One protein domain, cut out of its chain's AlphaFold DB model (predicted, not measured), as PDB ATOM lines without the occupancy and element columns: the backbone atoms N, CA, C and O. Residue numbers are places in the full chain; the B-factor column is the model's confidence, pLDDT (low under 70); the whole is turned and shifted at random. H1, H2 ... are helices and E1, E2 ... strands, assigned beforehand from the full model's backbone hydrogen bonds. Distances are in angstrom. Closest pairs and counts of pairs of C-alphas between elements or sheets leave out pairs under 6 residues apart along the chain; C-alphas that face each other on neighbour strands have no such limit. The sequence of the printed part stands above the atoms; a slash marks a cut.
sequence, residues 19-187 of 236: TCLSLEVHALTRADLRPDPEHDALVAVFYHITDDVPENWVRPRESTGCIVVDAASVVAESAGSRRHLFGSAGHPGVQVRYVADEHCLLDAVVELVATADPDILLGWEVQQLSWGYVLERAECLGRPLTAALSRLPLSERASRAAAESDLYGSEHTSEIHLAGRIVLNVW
ATOM      1  N   THR A  19      56.793 -16.008 -36.472       96.75
ATOM      2  CA  THR A  19      56.893 -14.576 -36.182       96.75
ATOM      3  C   THR A  19      55.828 -14.182 -35.160       96.75
ATOM      4  O   THR A  19      54.629 -14.356 -35.398       96.75
ATOM      5  N   CYS A  20      56.250 -13.612 -34.037       97.75
ATOM      6  CA  CYS A  20      55.377 -13.097 -32.988       97.75
ATOM      7  C   CYS A  20      55.415 -11.567 -32.977       97.75
ATOM      8  O   CYS A  20      56.484 -10.970 -33.048       97.75
ATOM      9  N   LEU A  21      54.259 -10.926 -32.830       98.25
ATOM     10  CA  LEU A  21      54.134  -9.477 -32.668       98.25
ATOM     11  C   LEU A  21      53.359  -9.179 -31.385       98.25
ATOM     12  O   LEU A  21      52.153  -9.411 -31.314       98.25
ATOM     13  N   SER A  22      54.047  -8.642 -30.382       98.06
ATOM     14  CA  SER A  22      53.429  -8.079 -29.182       98.06
ATOM     15  C   SER A  22      53.092  -6.611 -29.406       98.06
ATOM     16  O   SER A  22      53.899  -5.878 -29.979       98.06
ATOM     17  N   LEU A  23      51.904  -6.195 -28.969       98.00
ATOM     18  CA  LEU A  23      51.421  -4.826 -29.093       98.00
ATOM     19  C   LEU A  23      50.772  -4.364 -27.790       98.00
ATOM     20  O   LEU A  23      49.960  -5.085 -27.218       98.00
ATOM     21  N   GLU A  24      51.078  -3.145 -27.365       97.62
ATOM     22  CA  GLU A  24      50.451  -2.468 -26.225       97.62
ATOM     23  C   GLU A  24      50.050  -1.049 -26.636       97.62
ATOM     24  O   GLU A  24      50.737  -0.410 -27.443       97.62
ATOM     25  N   VAL A  25      48.945  -0.534 -26.092       97.44
ATOM     26  CA  VAL A  25      48.435   0.795 -26.466       97.44
ATOM     27  C   VAL A  25      48.492   1.799 -25.328       97.44
ATOM     28  O   VAL A  25      48.343   1.468 -24.154       97.44
ATOM     29  N   HIS A  26      48.643   3.069 -25.695       96.56
ATOM     30  CA  HIS A  26      48.428   4.188 -24.796       96.56
ATOM     31  C   HIS A  26      47.345   5.111 -25.357       96.56
ATOM     32  O   HIS A  26      47.491   5.693 -26.438       96.56
ATOM     33  N   ALA A  27      46.263   5.242 -24.591       96.25
ATOM     34  CA  ALA A  27      45.156   6.153 -24.844       96.25
ATOM     35  C   ALA A  27      45.066   7.199 -23.726       96.25
ATOM     36  O   ALA A  27      45.404   6.922 -22.571       96.25
ATOM     37  N   LEU A  28      44.607   8.404 -24.066       93.56
ATOM     38  CA  LEU A  28      44.445   9.480 -23.087       93.56
ATOM     39  C   LEU A  28      43.112   9.344 -22.363       93.56
ATOM     40  O   LEU A  28      42.061   9.587 -22.951       93.56
ATOM     41  N   THR A  29      43.161   9.019 -21.075       94.06
ATOM     42  CA  THR A  29      41.954   8.751 -20.295       94.06
ATOM     43  C   THR A  29      41.292  10.015 -19.750       94.06
ATOM     44  O   THR A  29      41.887  11.092 -19.603       94.06
ATOM     45  N   ARG A  30      40.013   9.870 -19.396       93.12
ATOM     46  CA  ARG A  30      39.206  10.888 -18.713       93.12
ATOM     47  C   ARG A  30      39.380  10.775 -17.195       93.12
ATOM     48  O   ARG A  30      38.622  10.078 -16.524       93.12
ATOM     49  N   ALA A  31      40.361  11.497 -16.653       90.12
ATOM     50  CA  ALA A  31      40.698  11.485 -15.224       90.12
ATOM     51  C   ALA A  31      41.001  10.058 -14.718       90.12
ATOM     52  O   ALA A  31      41.873   9.398 -15.277       90.12
ATOM     53  N   ASP A  32      40.305   9.592 -13.679       91.88
ATOM     54  CA  ASP A  32      40.540   8.292 -13.034       91.88
ATOM     55  C   ASP A  32      39.790   7.123 -13.711       91.88
ATOM     56  O   ASP A  32      39.787   6.002 -13.197       91.88
ATOM     57  N   LEU A  33      39.131   7.365 -14.852       93.31
ATOM     58  CA  LEU A  33      38.468   6.312 -15.621       93.31
ATOM     59  C   LEU A  33      39.485   5.418 -16.341       93.31
ATOM     60  O   LEU A  33      40.588   5.842 -16.696       93.31
ATOM     61  N   ARG A  34      39.083   4.166 -16.577       93.25
ATOM     62  CA  ARG A  34      39.819   3.259 -17.463       93.25
ATOM     63  C   ARG A  34      39.683   3.721 -18.919       93.25
ATOM     64  O   ARG A  34      38.663   4.334 -19.236       93.25
ATOM     65  N   PRO A  35      40.672   3.416 -19.779       95.38
ATOM     66  CA  PRO A  35      40.573   3.678 -21.207       95.38
ATOM     67  C   PRO A  35      39.307   3.063 -21.798       95.38
ATOM     68  O   PRO A  35      39.006   1.897 -21.549       95.38
ATOM     69  N   ASP A  36      38.602   3.849 -22.597       95.94
ATOM     70  CA  ASP A  36      37.353   3.466 -23.247       95.94
ATOM     71  C   ASP A  36      37.449   3.774 -24.751       95.94
ATOM     72  O   ASP A  36      37.552   4.953 -25.103       95.94
ATOM     73  N   PRO A  37      37.438   2.763 -25.639       95.50
ATOM     74  CA  PRO A  37      37.594   2.957 -27.083       95.50
ATOM     75  C   PRO A  37      36.570   3.907 -27.715       95.50
ATOM     76  O   PRO A  37      36.872   4.555 -28.717       95.50
ATOM     77  N   GLU A  38      35.371   4.047 -27.145       95.62
ATOM     78  CA  GLU A  38      34.350   4.941 -27.699       95.62
ATOM     79  C   GLU A  38      34.728   6.419 -27.511       95.62
ATOM     80  O   GLU A  38      34.445   7.269 -28.359       95.62
ATOM     81  N   HIS A  39      35.438   6.733 -26.428       96.00
ATOM     82  CA  HIS A  39      35.642   8.108 -25.978       96.00
ATOM     83  C   HIS A  39      37.105   8.558 -25.975       96.00
ATOM     84  O   HIS A  39      37.380   9.739 -26.201       96.00
ATOM     85  N   ASP A  40      38.032   7.648 -25.703       97.00
ATOM     86  CA  ASP A  40      39.434   7.951 -25.447       97.00
ATOM     87  C   ASP A  40      40.269   7.603 -26.693       97.00
ATOM     88  O   ASP A  40      40.205   6.499 -27.227       97.00
ATOM     89  N   ALA A  41      41.025   8.577 -27.202       95.50
ATOM     90  CA  ALA A  41      41.805   8.418 -28.428       95.50
ATOM     91  C   ALA A  41      43.166   7.759 -28.166       95.50
ATOM     92  O   ALA A  41      43.832   8.051 -27.163       95.50
ATOM     93  N   LEU A  42      43.610   6.938 -29.118       96.88
ATOM     94  CA  LEU A  42      44.961   6.395 -29.189       96.88
ATOM     95  C   LEU A  42      45.965   7.502 -29.505       96.88
ATOM     96  O   LEU A  42      45.822   8.246 -30.475       96.88
ATOM     97  N   VAL A  43      47.025   7.570 -28.701       95.75
ATOM     98  CA  VAL A  43      48.135   8.515 -28.906       95.75
ATOM     99  C   VAL A  43      49.463   7.827 -29.156       95.75
ATOM    100  O   VAL A  43      50.343   8.418 -29.784       95.75
ATOM    101  N   ALA A  44      49.612   6.584 -28.704       95.94
ATOM    102  CA  ALA A  44      50.770   5.775 -29.029       95.94
ATOM    103  C   ALA A  44      50.442   4.283 -29.038       95.94
ATOM    104  O   ALA A  44      49.590   3.803 -28.290       95.94
ATOM    105  N   VAL A  45      51.177   3.558 -29.871       97.44
ATOM    106  CA  VAL A  45      51.220   2.097 -29.907       97.44
ATOM    107  C   VAL A  45      52.669   1.675 -29.760       97.44
ATOM    108  O   VAL A  45      53.544   2.209 -30.443       97.44
ATOM    109  N   PHE A  46      52.920   0.713 -28.886       96.94
ATOM    110  CA  PHE A  46      54.227   0.112 -28.663       96.94
ATOM    111  C   PHE A  46      54.196  -1.313 -29.178       96.94
ATOM    112  O   PHE A  46      53.203  -2.012 -28.988       96.94
ATOM    113  N   TYR A  47      55.269  -1.739 -29.831       97.62
ATOM    114  CA  TYR A  47      55.343  -3.080 -30.374       97.62
ATOM    115  C   TYR A  47      56.728  -3.696 -30.232       97.62
ATOM    116  O   TYR A  47      57.756  -3.011 -30.208       97.62
ATOM    117  N   HIS A  48      56.733  -5.022 -30.194       97.25
ATOM    118  CA  HIS A  48      57.933  -5.836 -30.253       97.25
ATOM    119  C   HIS A  48      57.673  -7.052 -31.139       97.25
ATOM    120  O   HIS A  48      56.695  -7.773 -30.940       97.25
ATOM    121  N   ILE A  49      58.531  -7.247 -32.136       97.19
ATOM    122  CA  ILE A  49      58.494  -8.382 -33.057       97.19
ATOM    123  C   ILE A  49      59.624  -9.326 -32.692       97.19
ATOM    124  O   ILE A  49      60.755  -8.867 -32.529       97.19
ATOM    125  N   THR A  50      59.319 -10.619 -32.626       96.62
ATOM    126  CA  THR A  50      60.316 -11.684 -32.543       96.62
ATOM    127  C   THR A  50      60.137 -12.687 -33.681       96.62
ATOM    128  O   THR A  50      59.037 -13.183 -33.916       96.62
ATOM    129  N   ASP A  51      61.222 -12.995 -34.385       95.44
ATOM    130  CA  ASP A  51      61.294 -14.027 -35.420       95.44
ATOM    131  C   ASP A  51      62.143 -15.203 -34.888       95.44
ATOM    132  O   ASP A  51      63.329 -15.050 -34.567       95.44
ATOM    133  N   ASP A  52      61.555 -16.403 -34.819       94.31
ATOM    134  CA  ASP A  52      62.269 -17.637 -34.466       94.31
ATOM    135  C   ASP A  52      62.993 -18.226 -35.686       94.31
ATOM    136  O   ASP A  52      62.531 -19.173 -36.327       94.31
ATOM    137  N   VAL A  53      64.111 -17.595 -36.049       93.25
ATOM    138  CA  VAL A  53      64.874 -17.868 -37.274       93.25
ATOM    139  C   VAL A  53      66.389 -17.915 -37.021       93.25
ATOM    140  O   VAL A  53      66.868 -17.343 -36.032       93.25
ATOM    141  N   PRO A  54      67.173 -18.548 -37.920       92.25
ATOM    142  CA  PRO A  54      68.636 -18.530 -37.865       92.25
ATOM    143  C   PRO A  54      69.240 -17.116 -37.898       92.25
ATOM    144  O   PRO A  54      68.651 -16.182 -38.438       92.25
ATOM    145  N   GLU A  55      70.469 -16.957 -37.397       88.19
ATOM    146  CA  GLU A  55      71.157 -15.649 -37.346       88.19
ATOM    147  C   GLU A  55      71.386 -15.001 -38.720       88.19
ATOM    148  O   GLU A  55      71.442 -13.781 -38.831       88.19
ATOM    149  N   ASN A  56      71.520 -15.806 -39.774       87.88
ATOM    150  CA  ASN A  56      71.739 -15.345 -41.145       87.88
ATOM    151  C   ASN A  56      70.434 -15.103 -41.928       87.88
ATOM    152  O   ASN A  56      70.465 -15.044 -43.160       87.88
ATOM    153  N   TRP A  57      69.294 -14.997 -41.241       90.06
ATOM    154  CA  TRP A  57      68.009 -14.710 -41.868       90.06
ATOM    155  C   TRP A  57      67.946 -13.294 -42.455       90.06
ATOM    156  O   TRP A  57      68.690 -12.391 -42.080       90.06
ATOM    157  N   VAL A  58      67.034 -13.097 -43.409       88.81
ATOM    158  CA  VAL A  58      66.876 -11.824 -44.132       88.81
ATOM    159  C   VAL A  58      66.375 -10.702 -43.214       88.81
ATOM    160  O   VAL A  58      66.715  -9.538 -43.420       88.81
ATOM    161  N   ARG A  59      65.560 -11.046 -42.210       85.12
ATOM    162  CA  ARG A  59      64.991 -10.111 -41.229       85.12
ATOM    163  C   ARG A  59      65.696 -10.244 -39.875       85.12
ATOM    164  O   ARG A  59      66.141 -11.345 -39.548       85.12
ATOM    165  N   PRO A  60      65.794  -9.156 -39.087       88.94
ATOM    166  CA  PRO A  60      66.316  -9.235 -37.727       88.94
ATOM    167  C   PRO A  60      65.427 -10.132 -36.860       88.94
ATOM    168  O   PRO A  60      64.213 -10.140 -37.031       88.94
ATOM    169  N   ARG A  61      66.031 -10.848 -35.904       93.06
ATOM    170  CA  ARG A  61      65.303 -11.722 -34.966       93.06
ATOM    171  C   ARG A  61      64.421 -10.958 -33.988       93.06
ATOM    172  O   ARG A  61      63.466 -11.519 -33.473       93.06
ATOM    173  N   GLU A  62      64.768  -9.708 -33.707       93.38
ATOM    174  CA  GLU A  62      64.031  -8.854 -32.787       93.38
ATOM    175  C   GLU A  62      63.946  -7.439 -33.350       93.38
ATOM    176  O   GLU A  62      64.925  -6.897 -33.875       93.38
ATOM    177  N   SER A  63      62.775  -6.824 -33.228       93.44
ATOM    178  CA  SER A  63      62.565  -5.432 -33.608       93.44
ATOM    179  C   SER A  63      61.576  -4.773 -32.659       93.44
ATOM    180  O   SER A  63      60.416  -5.171 -32.580       93.44
ATOM    181  N   THR A  64      62.024  -3.725 -31.971       94.62
ATOM    182  CA  THR A  64      61.201  -2.947 -31.038       94.62
ATOM    183  C   THR A  64      60.910  -1.578 -31.621       94.62
ATOM    184  O   THR A  64      61.811  -0.911 -32.138       94.62
ATOM    185  N   GLY A  65      59.676  -1.108 -31.483       93.75
ATOM    186  CA  GLY A  65      59.343   0.245 -31.890       93.75
ATOM    187  C   GLY A  65      58.058   0.788 -31.291       93.75
ATOM    188  O   GLY A  65      57.356   0.123 -30.531       93.75
ATOM    189  N   CYS A  66      57.763   2.035 -31.634       94.56
ATOM    190  CA  CYS A  66      56.512   2.687 -31.301       94.56
ATOM    191  C   CYS A  66      56.031   3.604 -32.430       94.56
ATOM    192  O   CYS A  66      56.820   4.168 -33.190       94.56
ATOM    193  N   ILE A  67      54.712   3.736 -32.529       95.81
ATOM    194  CA  ILE A  67      54.014   4.648 -33.435       95.81
ATOM    195  C   ILE A  67      53.340   5.697 -32.558       95.81
ATOM    196  O   ILE A  67      52.581   5.336 -31.663       95.81
ATOM    197  N   VAL A  68      53.632   6.976 -32.783       94.19
ATOM    198  CA  VAL A  68      53.214   8.074 -31.900       94.19
ATOM    199  C   VAL A  68      52.514   9.175 -32.683       94.19
ATOM    200  O   VAL A  68      53.048   9.669 -33.675       94.19
ATOM    201  N   VAL A  69      51.342   9.600 -32.207       93.88
ATOM    202  CA  VAL A  69      50.618  10.752 -32.754       93.88
ATOM    203  C   VAL A  69      51.298  12.041 -32.294       93.88
ATOM    204  O   VAL A  69      51.173  12.452 -31.142       93.88
ATOM    205  N   ASP A  70      52.024  12.685 -33.205       91.00
ATOM    206  CA  ASP A  70      52.638  13.997 -33.000       91.00
ATOM    207  C   ASP A  70      52.791  14.716 -34.348       91.00
ATOM    208  O   ASP A  70      53.820  14.626 -35.028       91.00
ATOM    209  N   ALA A  71      51.759  15.474 -34.724       88.50
ATOM    210  CA  ALA A  71      51.748  16.261 -35.954       88.50
ATOM    211  C   ALA A  71      52.931  17.239 -36.055       88.50
ATOM    212  O   ALA A  71      53.457  17.461 -37.146       88.50
ATOM    213  N   ALA A  72      53.387  17.806 -34.933       86.00
ATOM    214  CA  ALA A  72      54.507  18.739 -34.940       86.00
ATOM    215  C   ALA A  72      55.828  18.025 -35.262       86.00
ATOM    216  O   ALA A  72      56.661  18.575 -35.983       86.00
ATOM    217  N   SER A  73      56.011  16.793 -34.781       84.62
ATOM    218  CA  SER A  73      57.192  15.987 -35.116       84.62
ATOM    219  C   SER A  73      57.179  15.493 -36.562       84.62
ATOM    220  O   SER A  73      58.227  15.530 -37.197       84.62
ATOM    221  N   VAL A  74      56.016  15.170 -37.140       85.12
ATOM    222  CA  VAL A  74      55.906  14.852 -38.582       85.12
ATOM    223  C   VAL A  74      56.362  16.028 -39.459       85.12
ATOM    224  O   VAL A  74      57.114  15.855 -40.425       85.12
ATOM    225  N   VAL A  75      55.943  17.251 -39.114       83.75
ATOM    226  CA  VAL A  75      56.361  18.468 -39.831       83.75
ATOM    227  C   VAL A  75      57.857  18.730 -39.643       83.75
ATOM    228  O   VAL A  75      58.550  19.052 -40.609       83.75
ATOM    229  N   ALA A  76      58.372  18.563 -38.422       81.00
ATOM    230  CA  ALA A  76      59.787  18.757 -38.123       81.00
ATOM    231  C   ALA A  76      60.680  17.766 -38.892       81.00
ATOM    232  O   ALA A  76      61.668  18.188 -39.495       81.00
ATOM    233  N   GLU A  77      60.302  16.483 -38.951       80.88
ATOM    234  CA  GLU A  77      61.024  15.461 -39.720       80.88
ATOM    235  C   GLU A  77      61.071  15.795 -41.211       80.88
ATOM    236  O   GLU A  77      62.130  15.694 -41.833       80.88
ATOM    237  N   SER A  78      59.957  16.280 -41.766       77.12
ATOM    238  CA  SER A  78      59.877  16.732 -43.161       77.12
ATOM    239  C   SER A  78      60.788  17.936 -43.443       77.12
ATOM    240  O   SER A  78      61.285  18.098 -44.556       77.12
ATOM    241  N   ALA A  79      61.045  18.767 -42.429       77.06
ATOM    242  CA  ALA A  79      61.965  19.902 -42.481       77.06
ATOM    243  C   ALA A  79      63.425  19.536 -42.128       77.06
ATOM    244  O   ALA A  79      64.274  20.423 -42.035       77.06
ATOM    245  N   GLY A  80      63.737  18.250 -41.919       71.19
ATOM    246  CA  GLY A  80      65.079  17.773 -41.559       71.19
ATOM    247  C   GLY A  80      65.463  17.977 -40.087       71.19
ATOM    248  O   GLY A  80      66.608  17.719 -39.715       71.19
ATOM    249  N   SER A  81      64.526  18.411 -39.239       67.50
ATOM    250  CA  SER A  81      64.710  18.566 -37.795       67.50
ATOM    251  C   SER A  81      64.125  17.358 -37.064       67.50
ATOM    252  O   SER A  81      62.910  17.195 -36.964       67.50
ATOM    253  N   ARG A  82      64.982  16.475 -36.544       62.12
ATOM    254  CA  ARG A  82      64.525  15.306 -35.781       62.12
ATOM    255  C   ARG A  82      64.210  15.696 -34.344       62.12
ATOM    256  O   ARG A  82      65.113  15.882 -33.528       62.12
ATOM    257  N   ARG A  83      62.922  15.770 -34.014       61.59
ATOM    258  CA  ARG A  83      62.464  15.818 -32.622       61.59
ATOM    259  C   ARG A  83      62.458  14.397 -32.086       61.59
ATOM    260  O   ARG A  83      61.640  13.580 -32.478       61.59
ATOM    261  N   HIS A  84      63.392  14.090 -31.200       60.03
ATOM    262  CA  HIS A  84      63.420  12.793 -30.546       60.03
ATOM    263  C   HIS A  84      62.678  12.892 -29.208       60.03
ATOM    264  O   HIS A  84      63.304  13.191 -28.193       60.03
ATOM    265  N   LEU A  85      61.367  12.611 -29.171       58.25
ATOM    266  CA  LEU A  85      60.622  12.522 -27.896       58.25
ATOM    267  C   LEU A  85      61.278  11.522 -26.926       58.25
ATOM    268  O   LEU A  85      61.288  11.736 -25.720       58.25
ATOM    269  N   PHE A  86      61.896  10.470 -27.472       56.66
ATOM    270  CA  PHE A  86      62.635   9.450 -26.721       56.66
ATOM    271  C   PHE A  86      64.162   9.620 -26.785       56.66
ATOM    272  O   PHE A  86      64.896   8.783 -26.267       56.66
ATOM    273  N   GLY A  87      64.671  10.696 -27.393       46.97
ATOM    274  CA  GLY A  87      66.111  10.898 -27.616       46.97
ATOM    275  C   GLY A  87      66.913  11.108 -26.340       46.97
ATOM    276  O   GLY A  87      68.100  10.805 -26.318       46.97
ATOM    277  N   SER A  88      66.264  11.567 -25.266       48.53
ATOM    278  CA  SER A  88      66.870  11.646 -23.934       48.53
ATOM    279  C   SER A  88      66.630  10.399 -23.074       48.53
ATOM    280  O   SER A  88      67.330  10.220 -22.085       48.53
ATOM    281  N   ALA A  89      65.654   9.550 -23.423       49.69
ATOM    282  CA  ALA A  89      65.322   8.317 -22.696       49.69
ATOM    283  C   ALA A  89      66.031   7.071 -23.268       49.69
ATOM    284  O   ALA A  89      66.160   6.070 -22.570       49.69
ATOM    285  N   GLY A  90      66.516   7.157 -24.513       50.03
ATOM    286  CA  GLY A  90      67.684   6.443 -25.030       50.03
ATOM    287  C   GLY A  90      67.754   4.947 -24.739       50.03
ATOM    288  O   GLY A  90      68.740   4.504 -24.156       50.03
ATOM    289  N   HIS A  91      66.772   4.158 -25.185       54.25
ATOM    290  CA  HIS A  91      67.022   2.731 -25.386       54.25
ATOM    291  C   HIS A  91      67.583   2.538 -26.806       54.25
ATOM    292  O   HIS A  91      66.838   2.713 -27.778       54.25
ATOM    293  N   PRO A  92      68.893   2.261 -26.968       60.81
ATOM    294  CA  PRO A  92      69.481   2.049 -28.284       60.81
ATOM    295  C   PRO A  92      68.802   0.835 -28.929       60.81
ATOM    296  O   PRO A  92      68.933  -0.277 -28.436       60.81
ATOM    297  N   GLY A  93      68.034   1.061 -29.997       74.88
ATOM    298  CA  GLY A  93      67.342  -0.004 -30.734       74.88
ATOM    299  C   GLY A  93      65.825   0.146 -30.862       74.88
ATOM    300  O   GLY A  93      65.225  -0.621 -31.608       74.88
ATOM    301  N   VAL A  94      65.196   1.131 -30.206       85.00
ATOM    302  CA  VAL A  94      63.753   1.385 -30.378       85.00
ATOM    303  C   VAL A  94      63.505   2.300 -31.578       85.00
ATOM    304  O   VAL A  94      63.986   3.434 -31.621       85.00
ATOM    305  N   GLN A  95      62.731   1.816 -32.546       88.81
ATOM    306  CA  GLN A  95      62.308   2.580 -33.719       88.81
ATOM    307  C   GLN A  95      61.098   3.450 -33.375       88.81
ATOM    308  O   GLN A  95      60.103   2.951 -32.862       88.81
ATOM    309  N   VAL A  96      61.153   4.747 -33.672       88.50
ATOM    310  CA  VAL A  96      60.045   5.674 -33.401       88.50
ATOM    311  C   VAL A  96      59.492   6.172 -34.728       88.50
ATOM    312  O   VAL A  96      60.240   6.725 -35.531       88.50
ATOM    313  N   ARG A  97      58.190   5.980 -34.954       92.06
ATOM    314  CA  ARG A  97      57.464   6.494 -36.119       92.06
ATOM    315  C   ARG A  97      56.439   7.528 -35.670       92.06
ATOM    316  O   ARG A  97      55.507   7.192 -34.943       92.06
ATOM    317  N   TYR A  98      56.581   8.764 -36.133       92.38
ATOM    318  CA  TYR A  98      55.587   9.806 -35.892       92.38
ATOM    319  C   TYR A  98      54.491   9.786 -36.958       92.38
ATOM    320  O   TYR A  98      54.755   9.579 -38.142       92.38
ATOM    321  N   VAL A  99      53.252  10.013 -36.531       95.38
ATOM    322  CA  VAL A  99      52.074  10.130 -37.396       95.38
ATOM    323  C   VAL A  99      51.271  11.374 -37.032       95.38
ATOM    324  O   VAL A  99      51.360  11.882 -35.914       95.38
ATOM    325  N   ALA A 100      50.526  11.905 -37.999       95.06
ATOM    326  CA  ALA A 100      49.856  13.195 -37.846       95.06
ATOM    327  C   ALA A 100      48.634  13.119 -36.920       95.06
ATOM    328  O   ALA A 100      48.401  14.027 -36.125       95.06
ATOM    329  N   ASP A 101      47.870  12.034 -37.021       96.00
ATOM    330  CA  ASP A 101      46.615  11.830 -36.309       96.00
ATOM    331  C   ASP A 101      46.381  10.343 -35.992       96.00
ATOM    332  O   ASP A 101      47.155   9.461 -36.374       96.00
ATOM    333  N   GLU A 102      45.294  10.080 -35.271       96.50
ATOM    334  CA  GLU A 102      44.877   8.739 -34.864       96.50
ATOM    335  C   GLU A 102      44.537   7.827 -36.056       96.50
ATOM    336  O   GLU A 102      44.840   6.636 -36.026       96.50
ATOM    337  N   HIS A 103      43.969   8.357 -37.143       96.56
ATOM    338  CA  HIS A 103      43.667   7.546 -38.325       96.56
ATOM    339  C   HIS A 103      44.949   7.053 -39.000       96.56
ATOM    340  O   HIS A 103      45.027   5.889 -39.395       96.56
ATOM    341  N   CYS A 104      45.961   7.917 -39.076       97.50
ATOM    342  CA  CYS A 104      47.287   7.583 -39.573       97.50
ATOM    343  C   CYS A 104      48.009   6.589 -38.651       97.50
ATOM    344  O   CYS A 104      48.759   5.747 -39.142       97.50
ATOM    345  N   LEU A 105      47.782   6.649 -37.332       97.94
ATOM    346  CA  LEU A 105      48.278   5.639 -36.390       97.94
ATOM    347  C   LEU A 105      47.687   4.263 -36.704       97.94
ATOM    348  O   LEU A 105      48.436   3.295 -36.815       97.94
ATOM    349  N   LEU A 106      46.370   4.177 -36.893       97.81
ATOM    350  CA  LEU A 106      45.696   2.924 -37.242       97.81
ATOM    351  C   LEU A 106      46.194   2.357 -38.579       97.81
ATOM    352  O   LEU A 106      46.480   1.165 -38.675       97.81
ATOM    353  N   ASP A 107      46.376   3.210 -39.589       97.50
ATOM    354  CA  ASP A 107      46.931   2.793 -40.882       97.50
ATOM    355  C   ASP A 107      48.381   2.309 -40.762       97.50
ATOM    356  O   ASP A 107      48.755   1.308 -41.375       97.50
ATOM    357  N   ALA A 108      49.189   2.955 -39.920       98.06
ATOM    358  CA  ALA A 108      50.552   2.516 -39.645       98.06
ATOM    359  C   ALA A 108      50.599   1.170 -38.895       98.06
ATOM    360  O   ALA A 108      51.526   0.394 -39.118       98.06
ATOM    361  N   VAL A 109      49.610   0.859 -38.047       98.12
ATOM    362  CA  VAL A 109      49.475  -0.472 -37.421       98.12
ATOM    363  C   VAL A 109      49.133  -1.534 -38.468       98.12
ATOM    364  O   VAL A 109      49.737  -2.606 -38.465       98.12
ATOM    365  N   VAL A 110      48.218  -1.242 -39.396       97.50
ATOM    366  CA  VAL A 110      47.911  -2.154 -40.512       97.50
ATOM    367  C   VAL A 110      49.153  -2.397 -41.371       97.50
ATOM    368  O   VAL A 110      49.468  -3.542 -41.683       97.50
ATOM    369  N   GLU A 111      49.898  -1.342 -41.707       97.75
ATOM    370  CA  GLU A 111      51.151  -1.448 -42.463       97.75
ATOM    371  C   GLU A 111      52.209  -2.270 -41.712       97.75
ATOM    372  O   GLU A 111      52.876  -3.111 -42.318       97.75
ATOM    373  N   LEU A 112      52.341  -2.072 -40.396       97.56
ATOM    374  CA  LEU A 112      53.239  -2.848 -39.540       97.56
ATOM    375  C   LEU A 112      52.904  -4.343 -39.608       97.56
ATOM    376  O   LEU A 112      53.792  -5.156 -39.854       97.56
ATOM    377  N   VAL A 113      51.628  -4.700 -39.436       97.38
ATOM    378  CA  VAL A 113      51.166  -6.096 -39.489       97.38
ATOM    379  C   VAL A 113      51.337  -6.684 -40.888       97.38
ATOM    380  O   VAL A 113      51.777  -7.822 -41.009       97.38
ATOM    381  N   ALA A 114      51.049  -5.922 -41.943       95.75
ATOM    382  CA  ALA A 114      51.241  -6.371 -43.321       95.75
ATOM    383  C   ALA A 114      52.723  -6.594 -43.671       95.75
ATOM    384  O   ALA A 114      53.046  -7.514 -44.416       95.75
ATOM    385  N   THR A 115      53.623  -5.770 -43.126       95.00
ATOM    386  CA  THR A 115      55.067  -5.837 -43.405       95.00
ATOM    387  C   THR A 115      55.758  -6.934 -42.601       95.00
ATOM    388  O   THR A 115      56.576  -7.681 -43.139       95.00
ATOM    389  N   ALA A 116      55.450  -7.031 -41.305       95.19
ATOM    390  CA  ALA A 116      55.997  -8.074 -40.442       95.19
ATOM    391  C   ALA A 116      55.404  -9.451 -40.786       95.19
ATOM    392  O   ALA A 116      56.109 -10.458 -40.746       95.19
ATOM    393  N   ASP A 117      54.124  -9.466 -41.164       95.44
ATOM    394  CA  ASP A 117      53.298 -10.649 -41.377       95.44
ATOM    395  C   ASP A 117      53.395 -11.682 -40.236       95.44
ATOM    396  O   ASP A 117      53.773 -12.827 -40.472       95.44
ATOM    397  N   PRO A 118      53.042 -11.312 -38.989       97.00
ATOM    398  CA  PRO A 118      53.182 -12.194 -37.836       97.00
ATOM    399  C   PRO A 118      52.200 -13.371 -37.870       97.00
ATOM    400  O   PRO A 118      51.022 -13.212 -38.205       97.00
ATOM    401  N   ASP A 119      52.661 -14.542 -37.447       96.69
ATOM    402  CA  ASP A 119      51.809 -15.713 -37.230       96.69
ATOM    403  C   ASP A 119      51.004 -15.569 -35.941       96.69
ATOM    404  O   ASP A 119      49.828 -15.943 -35.886       96.69
ATOM    405  N   ILE A 120      51.639 -14.996 -34.916       97.00
ATOM    406  CA  ILE A 120      51.081 -14.854 -33.577       97.00
ATOM    407  C   ILE A 120      51.043 -13.378 -33.183       97.00
ATOM    408  O   ILE A 120      52.058 -12.684 -33.181       97.00
ATOM    409  N   LEU A 121      49.860 -12.907 -32.809       97.50
ATOM    410  CA  LEU A 121      49.616 -11.594 -32.233       97.50
ATOM    411  C   LEU A 121      49.452 -11.732 -30.720       97.50
ATOM    412  O   LEU A 121      48.640 -12.525 -30.240       97.50
ATOM    413  N   LEU A 122      50.233 -10.957 -29.978       96.19
ATOM    414  CA  LEU A 122      50.346 -11.027 -28.527       96.19
ATOM    415  C   LEU A 122      50.011  -9.678 -27.890       96.19
ATOM    416  O   LEU A 122      50.199  -8.617 -28.486       96.19
ATOM    417  N   GLY A 123      49.580  -9.739 -26.641       95.88
ATOM    418  CA  GLY A 123      49.427  -8.599 -25.745       95.88
ATOM    419  C   GLY A 123      49.246  -9.107 -24.322       95.88
ATOM    420  O   GLY A 123      48.802 -10.245 -24.122       95.88
ATOM    421  N   TRP A 124      49.598  -8.292 -23.331       95.00
ATOM    422  CA  TRP A 124      49.378  -8.645 -21.936       95.00
ATOM    423  C   TRP A 124      47.892  -8.885 -21.682       95.00
ATOM    424  O   TRP A 124      47.505 -10.000 -21.345       95.00
ATOM    425  N   GLU A 125      47.070  -7.862 -21.933       93.44
ATOM    426  CA  GLU A 125      45.608  -7.911 -21.925       93.44
ATOM    427  C   GLU A 125      45.089  -7.529 -23.316       93.44
ATOM    428  O   GLU A 125      44.879  -6.357 -23.639       93.44
ATOM    429  N   VAL A 126      44.921  -8.551 -24.156       93.69
ATOM    430  CA  VAL A 126      44.611  -8.408 -25.583       93.69
ATOM    431  C   VAL A 126      43.282  -7.695 -25.823       93.69
ATOM    432  O   VAL A 126      43.189  -6.906 -26.759       93.69
ATOM    433  N   GLN A 127      42.273  -7.914 -24.984       90.06
ATOM    434  CA  GLN A 127      40.932  -7.394 -25.223       90.06
ATOM    435  C   GLN A 127      40.830  -5.902 -24.918       90.06
ATOM    436  O   GLN A 127      40.365  -5.136 -25.749       90.06
ATOM    437  N   GLN A 128      41.283  -5.475 -23.739       90.75
ATOM    438  CA  GLN A 128      41.007  -4.115 -23.261       90.75
ATOM    439  C   GLN A 128      42.174  -3.139 -23.423       90.75
ATOM    440  O   GLN A 128      41.939  -1.938 -23.394       90.75
ATOM    441  N   LEU A 129      43.418  -3.611 -23.548       94.81
ATOM    442  CA  LEU A 129      44.613  -2.750 -23.479       94.81
ATOM    443  C   LEU A 129      45.606  -2.988 -24.632       94.81
ATOM    444  O   LEU A 129      46.738  -2.513 -24.593       94.81
ATOM    445  N   SER A 130      45.183  -3.705 -25.673       96.94
ATOM    446  CA  SER A 130      46.022  -4.067 -26.819       96.94
ATOM    447  C   SER A 130      45.154  -4.168 -28.090       96.94
ATOM    448  O   SER A 130      44.473  -3.203 -28.438       96.94
ATOM    449  N   TRP A 131      45.152  -5.300 -28.799       96.75
ATOM    450  CA  TRP A 131      44.485  -5.475 -30.095       96.75
ATOM    451  C   TRP A 131      42.986  -5.175 -30.083       96.75
ATOM    452  O   TRP A 131      42.492  -4.558 -31.022       96.75
ATOM    453  N   GLY A 132      42.263  -5.580 -29.039       95.00
ATOM    454  CA  GLY A 132      40.825  -5.334 -28.927       95.00
ATOM    455  C   GLY A 132      40.515  -3.849 -28.834       95.00
ATOM    456  O   GLY A 132      39.665  -3.363 -29.569       95.00
ATOM    457  N   TYR A 133      41.315  -3.102 -28.069       96.69
ATOM    458  CA  TYR A 133      41.209  -1.649 -28.012       96.69
ATOM    459  C   TYR A 133      41.423  -1.009 -29.390       96.69
ATOM    460  O   TYR A 133      40.657  -0.138 -29.787       96.69
ATOM    461  N   VAL A 134      42.435  -1.454 -30.150       97.38
ATOM    462  CA  VAL A 134      42.688  -0.963 -31.519       97.38
ATOM    463  C   VAL A 134      41.501  -1.249 -32.440       97.38
ATOM    464  O   VAL A 134      41.080  -0.361 -33.180       97.38
ATOM    465  N   LEU A 135      40.961  -2.469 -32.397       95.31
ATOM    466  CA  LEU A 135      39.837  -2.892 -33.233       95.31
ATOM    467  C   LEU A 135      38.562  -2.114 -32.895       95.31
ATOM    468  O   LEU A 135      37.974  -1.511 -33.790       95.31
ATOM    469  N   GLU A 136      38.174  -2.074 -31.620       94.75
ATOM    470  CA  GLU A 136      36.987  -1.352 -31.149       94.75
ATOM    471  C   GLU A 136      37.103   0.147 -31.442       94.75
ATOM    472  O   GLU A 136      36.175   0.749 -31.983       94.75
ATOM    473  N   ARG A 137      38.275   0.749 -31.192       96.00
ATOM    474  CA  ARG A 137      38.508   2.166 -31.487       96.00
ATOM    475  C   ARG A 137      38.353   2.459 -32.974       96.00
ATOM    476  O   ARG A 137      37.746   3.460 -33.354       96.00
ATOM    477  N   ALA A 138      38.883   1.588 -33.825       95.50
ATOM    478  CA  ALA A 138      38.759   1.746 -35.262       95.50
ATOM    479  C   ALA A 138      37.302   1.592 -35.737       95.50
ATOM    480  O   ALA A 138      36.866   2.341 -36.615       95.50
ATOM    481  N   GLU A 139      36.513   0.707 -35.117       92.31
ATOM    482  CA  GLU A 139      35.068   0.617 -35.362       92.31
ATOM    483  C   GLU A 139      34.320   1.890 -34.944       92.31
ATOM    484  O   GLU A 139      33.513   2.393 -35.731       92.31
ATOM    485  N   CYS A 140      34.629   2.473 -33.779       94.38
ATOM    486  CA  CYS A 140      34.069   3.759 -33.341       94.38
ATOM    487  C   CYS A 140      34.387   4.901 -34.321       94.38
ATOM    488  O   CYS A 140      33.577   5.807 -34.517       94.38
ATOM    489  N   LEU A 141      35.542   4.834 -34.985       94.44
ATOM    490  CA  LEU A 141      35.959   5.766 -36.036       94.44
ATOM    491  C   LEU A 141      35.401   5.422 -37.431       94.44
ATOM    492  O   LEU A 141      35.738   6.089 -38.411       94.44
ATOM    493  N   GLY A 142      34.560   4.390 -37.548       91.25
ATOM    494  CA  GLY A 142      33.944   3.963 -38.807       91.25
ATOM    495  C   GLY A 142      34.902   3.266 -39.778       91.25
ATOM    496  O   GLY A 142      34.615   3.194 -40.975       91.25
ATOM    497  N   ARG A 143      36.041   2.764 -39.290       89.38
ATOM    498  CA  ARG A 143      37.081   2.078 -40.071       89.38
ATOM    499  C   ARG A 143      37.377   0.700 -39.467       89.38
ATOM    500  O   ARG A 143      38.396   0.551 -38.803       89.38
ATOM    501  N   PRO A 144      36.523  -0.317 -39.675       88.62
ATOM    502  CA  PRO A 144      36.820  -1.661 -39.188       88.62
ATOM    503  C   PRO A 144      38.138  -2.165 -39.798       88.62
ATOM    504  O   PRO A 144      38.350  -2.058 -41.006       88.62
ATOM    505  N   LEU A 145      39.036  -2.685 -38.956       91.00
ATOM    506  CA  LEU A 145      40.365  -3.159 -39.376       91.00
ATOM    507  C   LEU A 145      40.468  -4.683 -39.426       91.00
ATOM    508  O   LEU A 145      41.503  -5.208 -39.824       91.00
ATOM    509  N   THR A 146      39.416  -5.409 -39.047       88.88
ATOM    510  CA  THR A 146      39.435  -6.871 -38.918       88.88
ATOM    511  C   THR A 146      39.861  -7.554 -40.214       88.88
ATOM    512  O   THR A 146      40.738  -8.419 -40.182       88.88
ATOM    513  N   ALA A 147      39.311  -7.155 -41.369       87.56
ATOM    514  CA  ALA A 147      39.741  -7.719 -42.648       87.56
ATOM    515  C   ALA A 147      41.162  -7.280 -43.036       87.56
ATOM    516  O   ALA A 147      41.920  -8.092 -43.557       87.56
ATOM    517  N   ALA A 148      41.543  -6.031 -42.753       90.94
ATOM    518  CA  ALA A 148      42.865  -5.495 -43.081       90.94
ATOM    519  C   ALA A 148      43.998  -6.140 -42.261       90.94
ATOM    520  O   ALA A 148      45.111  -6.301 -42.756       90.94
ATOM    521  N   LEU A 149      43.712  -6.521 -41.015       93.38
ATOM    522  CA  LEU A 149      44.648  -7.203 -40.123       93.38
ATOM    523  C   LEU A 149      44.640  -8.727 -40.309       93.38
ATOM    524  O   LEU A 149      45.568  -9.396 -39.863       93.38
ATOM    525  N   SER A 150      43.632  -9.293 -40.975       91.62
ATOM    526  CA  SER A 150      43.573 -10.724 -41.296       91.62
ATOM    527  C   SER A 150      44.487 -11.075 -42.479       91.62
ATOM    528  O   SER A 150      44.740 -10.252 -43.353       91.62
ATOM    529  N   ARG A 151      44.971 -12.323 -42.546       89.81
ATOM    530  CA  ARG A 151      45.679 -12.842 -43.737       89.81
ATOM    531  C   ARG A 151      44.717 -13.249 -44.851       89.81
ATOM    532  O   ARG A 151      45.081 -13.238 -46.024       89.81
ATOM    533  N   LEU A 152      43.499 -13.654 -44.491       80.94
ATOM    534  CA  LEU A 152      42.498 -14.065 -45.469       80.94
ATOM    535  C   LEU A 152      41.683 -12.855 -45.939       80.94
ATOM    536  O   LEU A 152      41.150 -12.133 -45.095       80.94
ATOM    537  N   PRO A 153      41.498 -12.672 -47.261       64.88
ATOM    538  CA  PRO A 153      40.610 -11.659 -47.816       64.88
ATOM    539  C   PRO A 153      39.151 -12.111 -47.654       64.88
ATOM    540  O   PRO A 153      38.437 -12.373 -48.623       64.88
ATOM    541  N   LEU A 154      38.707 -12.281 -46.412       61.88
ATOM    542  CA  LEU A 154      37.305 -12.486 -46.096       61.88
ATOM    543  C   LEU A 154      36.600 -11.132 -46.153       61.88
ATOM    544  O   LEU A 154      37.111 -10.123 -45.671       61.88
ATOM    545  N   SER A 155      35.406 -11.097 -46.746       62.84
ATOM    546  CA  SER A 155      34.544  -9.919 -46.619       62.84
ATOM    547  C   SER A 155      34.267  -9.651 -45.134       62.84
ATOM    548  O   SER A 155      34.051 -10.608 -44.396       62.84
ATOM    549  N   GLU A 156      34.181  -8.389 -44.712       62.50
ATOM    550  CA  GLU A 156      33.872  -7.978 -43.325       62.50
ATOM    551  C   GLU A 156      32.706  -8.768 -42.698       62.50
ATOM    552  O   GLU A 156      32.743  -9.182 -41.542       62.50
ATOM    553  N   ARG A 157      31.675  -9.057 -43.501       59.78
ATOM    554  CA  ARG A 157      30.509  -9.859 -43.101       59.78
ATOM    555  C   ARG A 157      30.850 -11.311 -42.768       59.78
ATOM    556  O   ARG A 157      30.265 -11.872 -41.852       59.78
ATOM    557  N   ALA A 158      31.761 -11.910 -43.527       60.28
ATOM    558  CA  ALA A 158      32.222 -13.277 -43.311       60.28
ATOM    559  C   ALA A 158      33.143 -13.364 -42.088       60.28
ATOM    560  O   ALA A 158      33.021 -14.309 -41.318       60.28
ATOM    561  N   SER A 159      33.993 -12.356 -41.869       60.12
ATOM    562  CA  SER A 159      34.821 -12.258 -40.661       60.12
ATOM    563  C   SER A 159      33.961 -12.130 -39.400       60.12
ATOM    564  O   SER A 159      34.179 -12.856 -38.436       60.12
ATOM    565  N   ARG A 160      32.925 -11.278 -39.430       60.50
ATOM    566  CA  ARG A 160      31.970 -11.131 -38.317       60.50
ATOM    567  C   ARG A 160      31.150 -12.394 -38.065       60.50
ATOM    568  O   ARG A 160      31.033 -12.813 -36.924       60.50
ATOM    569  N   ALA A 161      30.644 -13.037 -39.116       58.94
ATOM    570  CA  ALA A 161      29.897 -14.287 -38.974       58.94
ATOM    571  C   ALA A 161      30.755 -15.427 -38.391       58.94
ATOM    572  O   ALA A 161      30.238 -16.243 -37.634       58.94
ATOM    573  N   ALA A 162      32.051 -15.474 -38.723       59.16
ATOM    574  CA  ALA A 162      32.990 -16.432 -38.140       59.16
ATOM    575  C   ALA A 162      33.270 -16.138 -36.655       59.16
ATOM    576  O   ALA A 162      33.296 -17.060 -35.847       59.16
ATOM    577  N   ALA A 163      33.409 -14.862 -36.281       58.06
ATOM    578  CA  ALA A 163      33.556 -14.466 -34.881       58.06
ATOM    579  C   ALA A 163      32.292 -14.779 -34.053       58.06
ATOM    580  O   ALA A 163      32.386 -15.278 -32.937       58.06
ATOM    581  N   GLU A 164      31.097 -14.552 -34.610       56.19
ATOM    582  CA  GLU A 164      29.821 -14.860 -33.946       56.19
ATOM    583  C   GLU A 164      29.577 -16.370 -33.782       56.19
ATOM    584  O   GLU A 164      28.948 -16.785 -32.810       56.19
ATOM    585  N   SER A 165      30.077 -17.219 -34.688       55.72
ATOM    586  CA  SER A 165      29.949 -18.678 -34.540       55.72
ATOM    587  C   SER A 165      30.807 -19.265 -33.414       55.72
ATOM    588  O   SER A 165      30.495 -20.352 -32.924       55.72
ATOM    589  N   ASP A 166      31.831 -18.536 -32.963       55.56
ATOM    590  CA  ASP A 166      32.812 -18.982 -31.967       55.56
ATOM    591  C   ASP A 166      32.424 -18.630 -30.512       55.56
ATOM    592  O   ASP A 166      33.237 -18.748 -29.593       55.56
ATOM    593  N   LEU A 167      31.147 -18.309 -30.253       49.72
ATOM    594  CA  LEU A 167      30.569 -18.039 -28.920       49.72
ATOM    595  C   LEU A 167      30.917 -19.086 -27.835       49.72
ATOM    596  O   LEU A 167      30.917 -18.754 -26.652       49.72
ATOM    597  N   TYR A 168      31.235 -20.332 -28.205       46.06
ATOM    598  CA  TYR A 168      31.632 -21.398 -27.270       46.06
ATOM    599  C   TYR A 168      33.097 -21.288 -26.780       46.06
ATOM    600  O   TYR A 168      33.432 -21.829 -25.729       46.06
ATOM    601  N   GLY A 169      33.973 -20.575 -27.502       47.91
ATOM    602  CA  GLY A 169      35.372 -20.320 -27.117       47.91
ATOM    603  C   GLY A 169      35.562 -19.129 -26.164       47.91
ATOM    604  O   GLY A 169      36.627 -18.983 -25.560       47.91
ATOM    605  N   SER A 170      34.516 -18.318 -25.982       46.47
ATOM    606  CA  SER A 170      34.500 -17.062 -25.207       46.47
ATOM    607  C   SER A 170      35.032 -17.184 -23.772       46.47
ATOM    608  O   SER A 170      35.707 -16.283 -23.270       46.47
ATOM    609  N   GLU A 171      34.812 -18.324 -23.112       46.38
ATOM    610  CA  GLU A 171      35.234 -18.515 -21.720       46.38
ATOM    611  C   GLU A 171      36.738 -18.814 -21.556       46.38
ATOM    612  O   GLU A 171      37.286 -18.600 -20.472       46.38
ATOM    613  N   HIS A 172      37.429 -19.276 -22.609       44.38
ATOM    614  CA  HIS A 172      38.803 -19.800 -22.505       44.38
ATOM    615  C   HIS A 172      39.810 -19.161 -23.477       44.38
ATOM    616  O   HIS A 172      41.009 -19.181 -23.195       44.38
ATOM    617  N   THR A 173      39.371 -18.543 -24.577       52.31
ATOM    618  CA  THR A 173      40.246 -17.920 -25.589       52.31
ATOM    619  C   THR A 173      39.961 -16.428 -25.740       52.31
ATOM    620  O   THR A 173      38.900 -15.940 -25.359       52.31
ATOM    621  N   SER A 174      40.934 -15.655 -26.227       54.34
ATOM    622  CA  SER A 174      40.717 -14.250 -26.590       54.34
ATOM    623  C   SER A 174      39.669 -14.171 -27.705       54.34
ATOM    624  O   SER A 174      39.907 -14.732 -28.763       54.34
ATOM    625  N   GLU A 175      38.536 -13.492 -27.488       66.81
ATOM    626  CA  GLU A 175      37.389 -13.377 -28.429       66.81
ATOM    627  C   GLU A 175      37.722 -12.659 -29.756       66.81
ATOM    628  O   GLU A 175      36.852 -12.391 -30.580       66.81
ATOM    629  N   ILE A 176      38.992 -12.319 -29.979       82.19
ATOM    630  CA  ILE A 176      39.455 -11.604 -31.160       82.19
ATOM    631  C   ILE A 176      39.899 -12.625 -32.200       82.19
ATOM    632  O   ILE A 176      40.949 -13.257 -32.070       82.19
ATOM    633  N   HIS A 177      39.110 -12.734 -33.265       85.31
ATOM    634  CA  HIS A 177      39.370 -13.632 -34.382       85.31
ATOM    635  C   HIS A 177      39.908 -12.850 -35.583       85.31
ATOM    636  O   HIS A 177      39.181 -12.108 -36.243       85.31
ATOM    637  N   LEU A 178      41.195 -13.039 -35.883       88.88
ATOM    638  CA  LEU A 178      41.855 -12.498 -37.074       88.88
ATOM    639  C   LEU A 178      42.235 -13.656 -37.992       88.88
ATOM    640  O   LEU A 178      43.122 -14.452 -37.691       88.88
ATOM    641  N   ALA A 179      41.528 -13.785 -39.109       88.31
ATOM    642  CA  ALA A 179      41.588 -14.983 -39.930       88.31
ATOM    643  C   ALA A 179      43.000 -15.211 -40.497       88.31
ATOM    644  O   ALA A 179      43.566 -14.351 -41.178       88.31
ATOM    645  N   GLY A 180      43.560 -16.393 -40.230       89.56
ATOM    646  CA  GLY A 180      44.922 -16.764 -40.621       89.56
ATOM    647  C   GLY A 180      46.025 -16.281 -39.671       89.56
ATOM    648  O   GLY A 180      47.196 -16.483 -39.984       89.56
ATOM    649  N   ARG A 181      45.676 -15.684 -38.526       93.31
ATOM    650  CA  ARG A 181      46.605 -15.339 -37.440       93.31
ATOM    651  C   ARG A 181      46.111 -15.929 -36.123       93.31
ATOM    652  O   ARG A 181      44.914 -16.125 -35.930       93.31
ATOM    653  N   ILE A 182      47.034 -16.204 -35.213       93.75
ATOM    654  CA  ILE A 182      46.717 -16.673 -33.864       93.75
ATOM    655  C   ILE A 182      46.799 -15.474 -32.925       93.75
ATOM    656  O   ILE A 182      47.798 -14.766 -32.922       93.75
ATOM    657  N   VAL A 183      45.767 -15.243 -32.117       94.38
ATOM    658  CA  VAL A 183      45.746 -14.152 -31.134       94.38
ATOM    659  C   VAL A 183      45.816 -14.745 -29.733       94.38
ATOM    660  O   VAL A 183      44.888 -15.441 -29.315       94.38
ATOM    661  N   LEU A 184      46.894 -14.470 -28.997       93.81
ATOM    662  CA  LEU A 184      47.089 -15.004 -27.649       93.81
ATOM    663  C   LEU A 184      47.173 -13.892 -26.606       93.81
ATOM    664  O   LEU A 184      48.014 -12.996 -26.677       93.81
ATOM    665  N   ASN A 185      46.326 -14.010 -25.588       93.62
ATOM    666  CA  ASN A 185      46.378 -13.190 -24.388       93.62
ATOM    667  C   ASN A 185      47.373 -13.791 -23.378       93.62
ATOM    668  O   ASN A 185      47.196 -14.923 -22.919       93.62
ATOM    669  N   VAL A 186      48.418 -13.034 -23.031       94.12
ATOM    670  CA  VAL A 186      49.562 -13.554 -22.267       94.12
ATOM    671  C   VAL A 186      49.185 -13.927 -20.834       94.12
ATOM    672  O   VAL A 186      49.565 -15.006 -20.377       94.12
ATOM    673  N   TRP A 187      48.415 -13.105 -20.111       92.44
ATOM    674  CA  TRP A 187      48.078 -13.449 -18.721       92.44
ATOM    675  C   TRP A 187      47.206 -14.709 -18.646       92.44
ATOM    676  O   TRP A 187      47.334 -15.492 -17.701       92.44
TER     677      TRP A 187
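AT A GLANCE: This is residues 19 to 187 of the 236 residues of the protein "DNA polymerase zeta catalytic subunit" of Amphibalanus amphitrite (UniProt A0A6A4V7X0). A twisted sheet of six strands makes a wall, with the long helix H2 lying along one face over E2 and E3 and the helix H3 on that same face. H4 joins H2 to the small outlying helix H5 near one end of the longest axis, while H1 and the loop of residues 79 to 93 lie beyond the E4 edge toward the other end. The printed part has 169 residues with five named helices and six named strands, along the chain E1 E2 E3 H1 E4 H2 E5 H3 H4 H5 E6. The sheet is mixed, in the order E4 E3 E2 E1 E5 E6, and the class is mixed, helices and strands. The whole is compact, with a radius of gyration of the C-alphas of 16.7 A and spans of 52 by 47 by 30 A.

IN THESE COORDINATES: E2, residues 42 to 51, is 26.9 A long; E1, residues 19 to 27, is 26.4 A and begins at C-alpha 19 (56.893, -14.576, -36.182). E3 is residues 62 to 69, 23.8 A, and E4 residues 94 to 99, 16.2 A. E5 is residues 120 to 123, and E6, residues 182 to 185, ends at C-alpha 185 (46.378, -13.190, -24.388). H2, residues 102 to 116, is 20.9 A and begins at C-alpha 102 (44.877, 8.739, -34.864). H1 is residues 71 to 78, H3 131 to 140, H4 146 to 149 and H5 156 to 165.

HOW THE PARTS SIT: E1, E2 and E3 form a meander, each strand the antiparallel neighbour of the one before, in two hairpins; N 22 and O 48 are 2.8 A apart, N 65 and O 47 3.0 A. E4 is parallel to E3, with N 97 and O 66 at 2.9 A. E5 is parallel to E1, with N 122 and O 21 at 2.8 A, and E6 to E5, with N 121 and O 182 at 2.8 A. E3, H1, E4 and E5, H3 H4 H5, E6 are strand-helix-strand units, parallel neighbour strands with helices between. H2 and H3 on one face give two layers; H2's height over the sheet is 8.4 A. H2 and H3 are close but not clearly touching, C-alphas 106 and 138 being closest at 7.3 A. H2 touches H4 with residues 110 to 114 alone, C-alphas 110 and 149 closest at 6.0 A; H4 touches H5, C-alphas 147 and 156 closest at 5.9 A. H1 only grazes the sheet with residues 71 to 77. Every O i to N i+4 pair is within hydrogen-bond range in H1, H2, H3 and H5; H4 is too short for one.

THE WHOLE: The C-alphas farthest apart, those of Gly 80 and Tyr 168, are 53.5 A apart. The printed part has no cut. The links E1 to E2, H1 to E4 and H5 to E6 are long. Mean pLDDT of the printed part is 85.3; residues 81 to 92 and 153 to 175 are under 70.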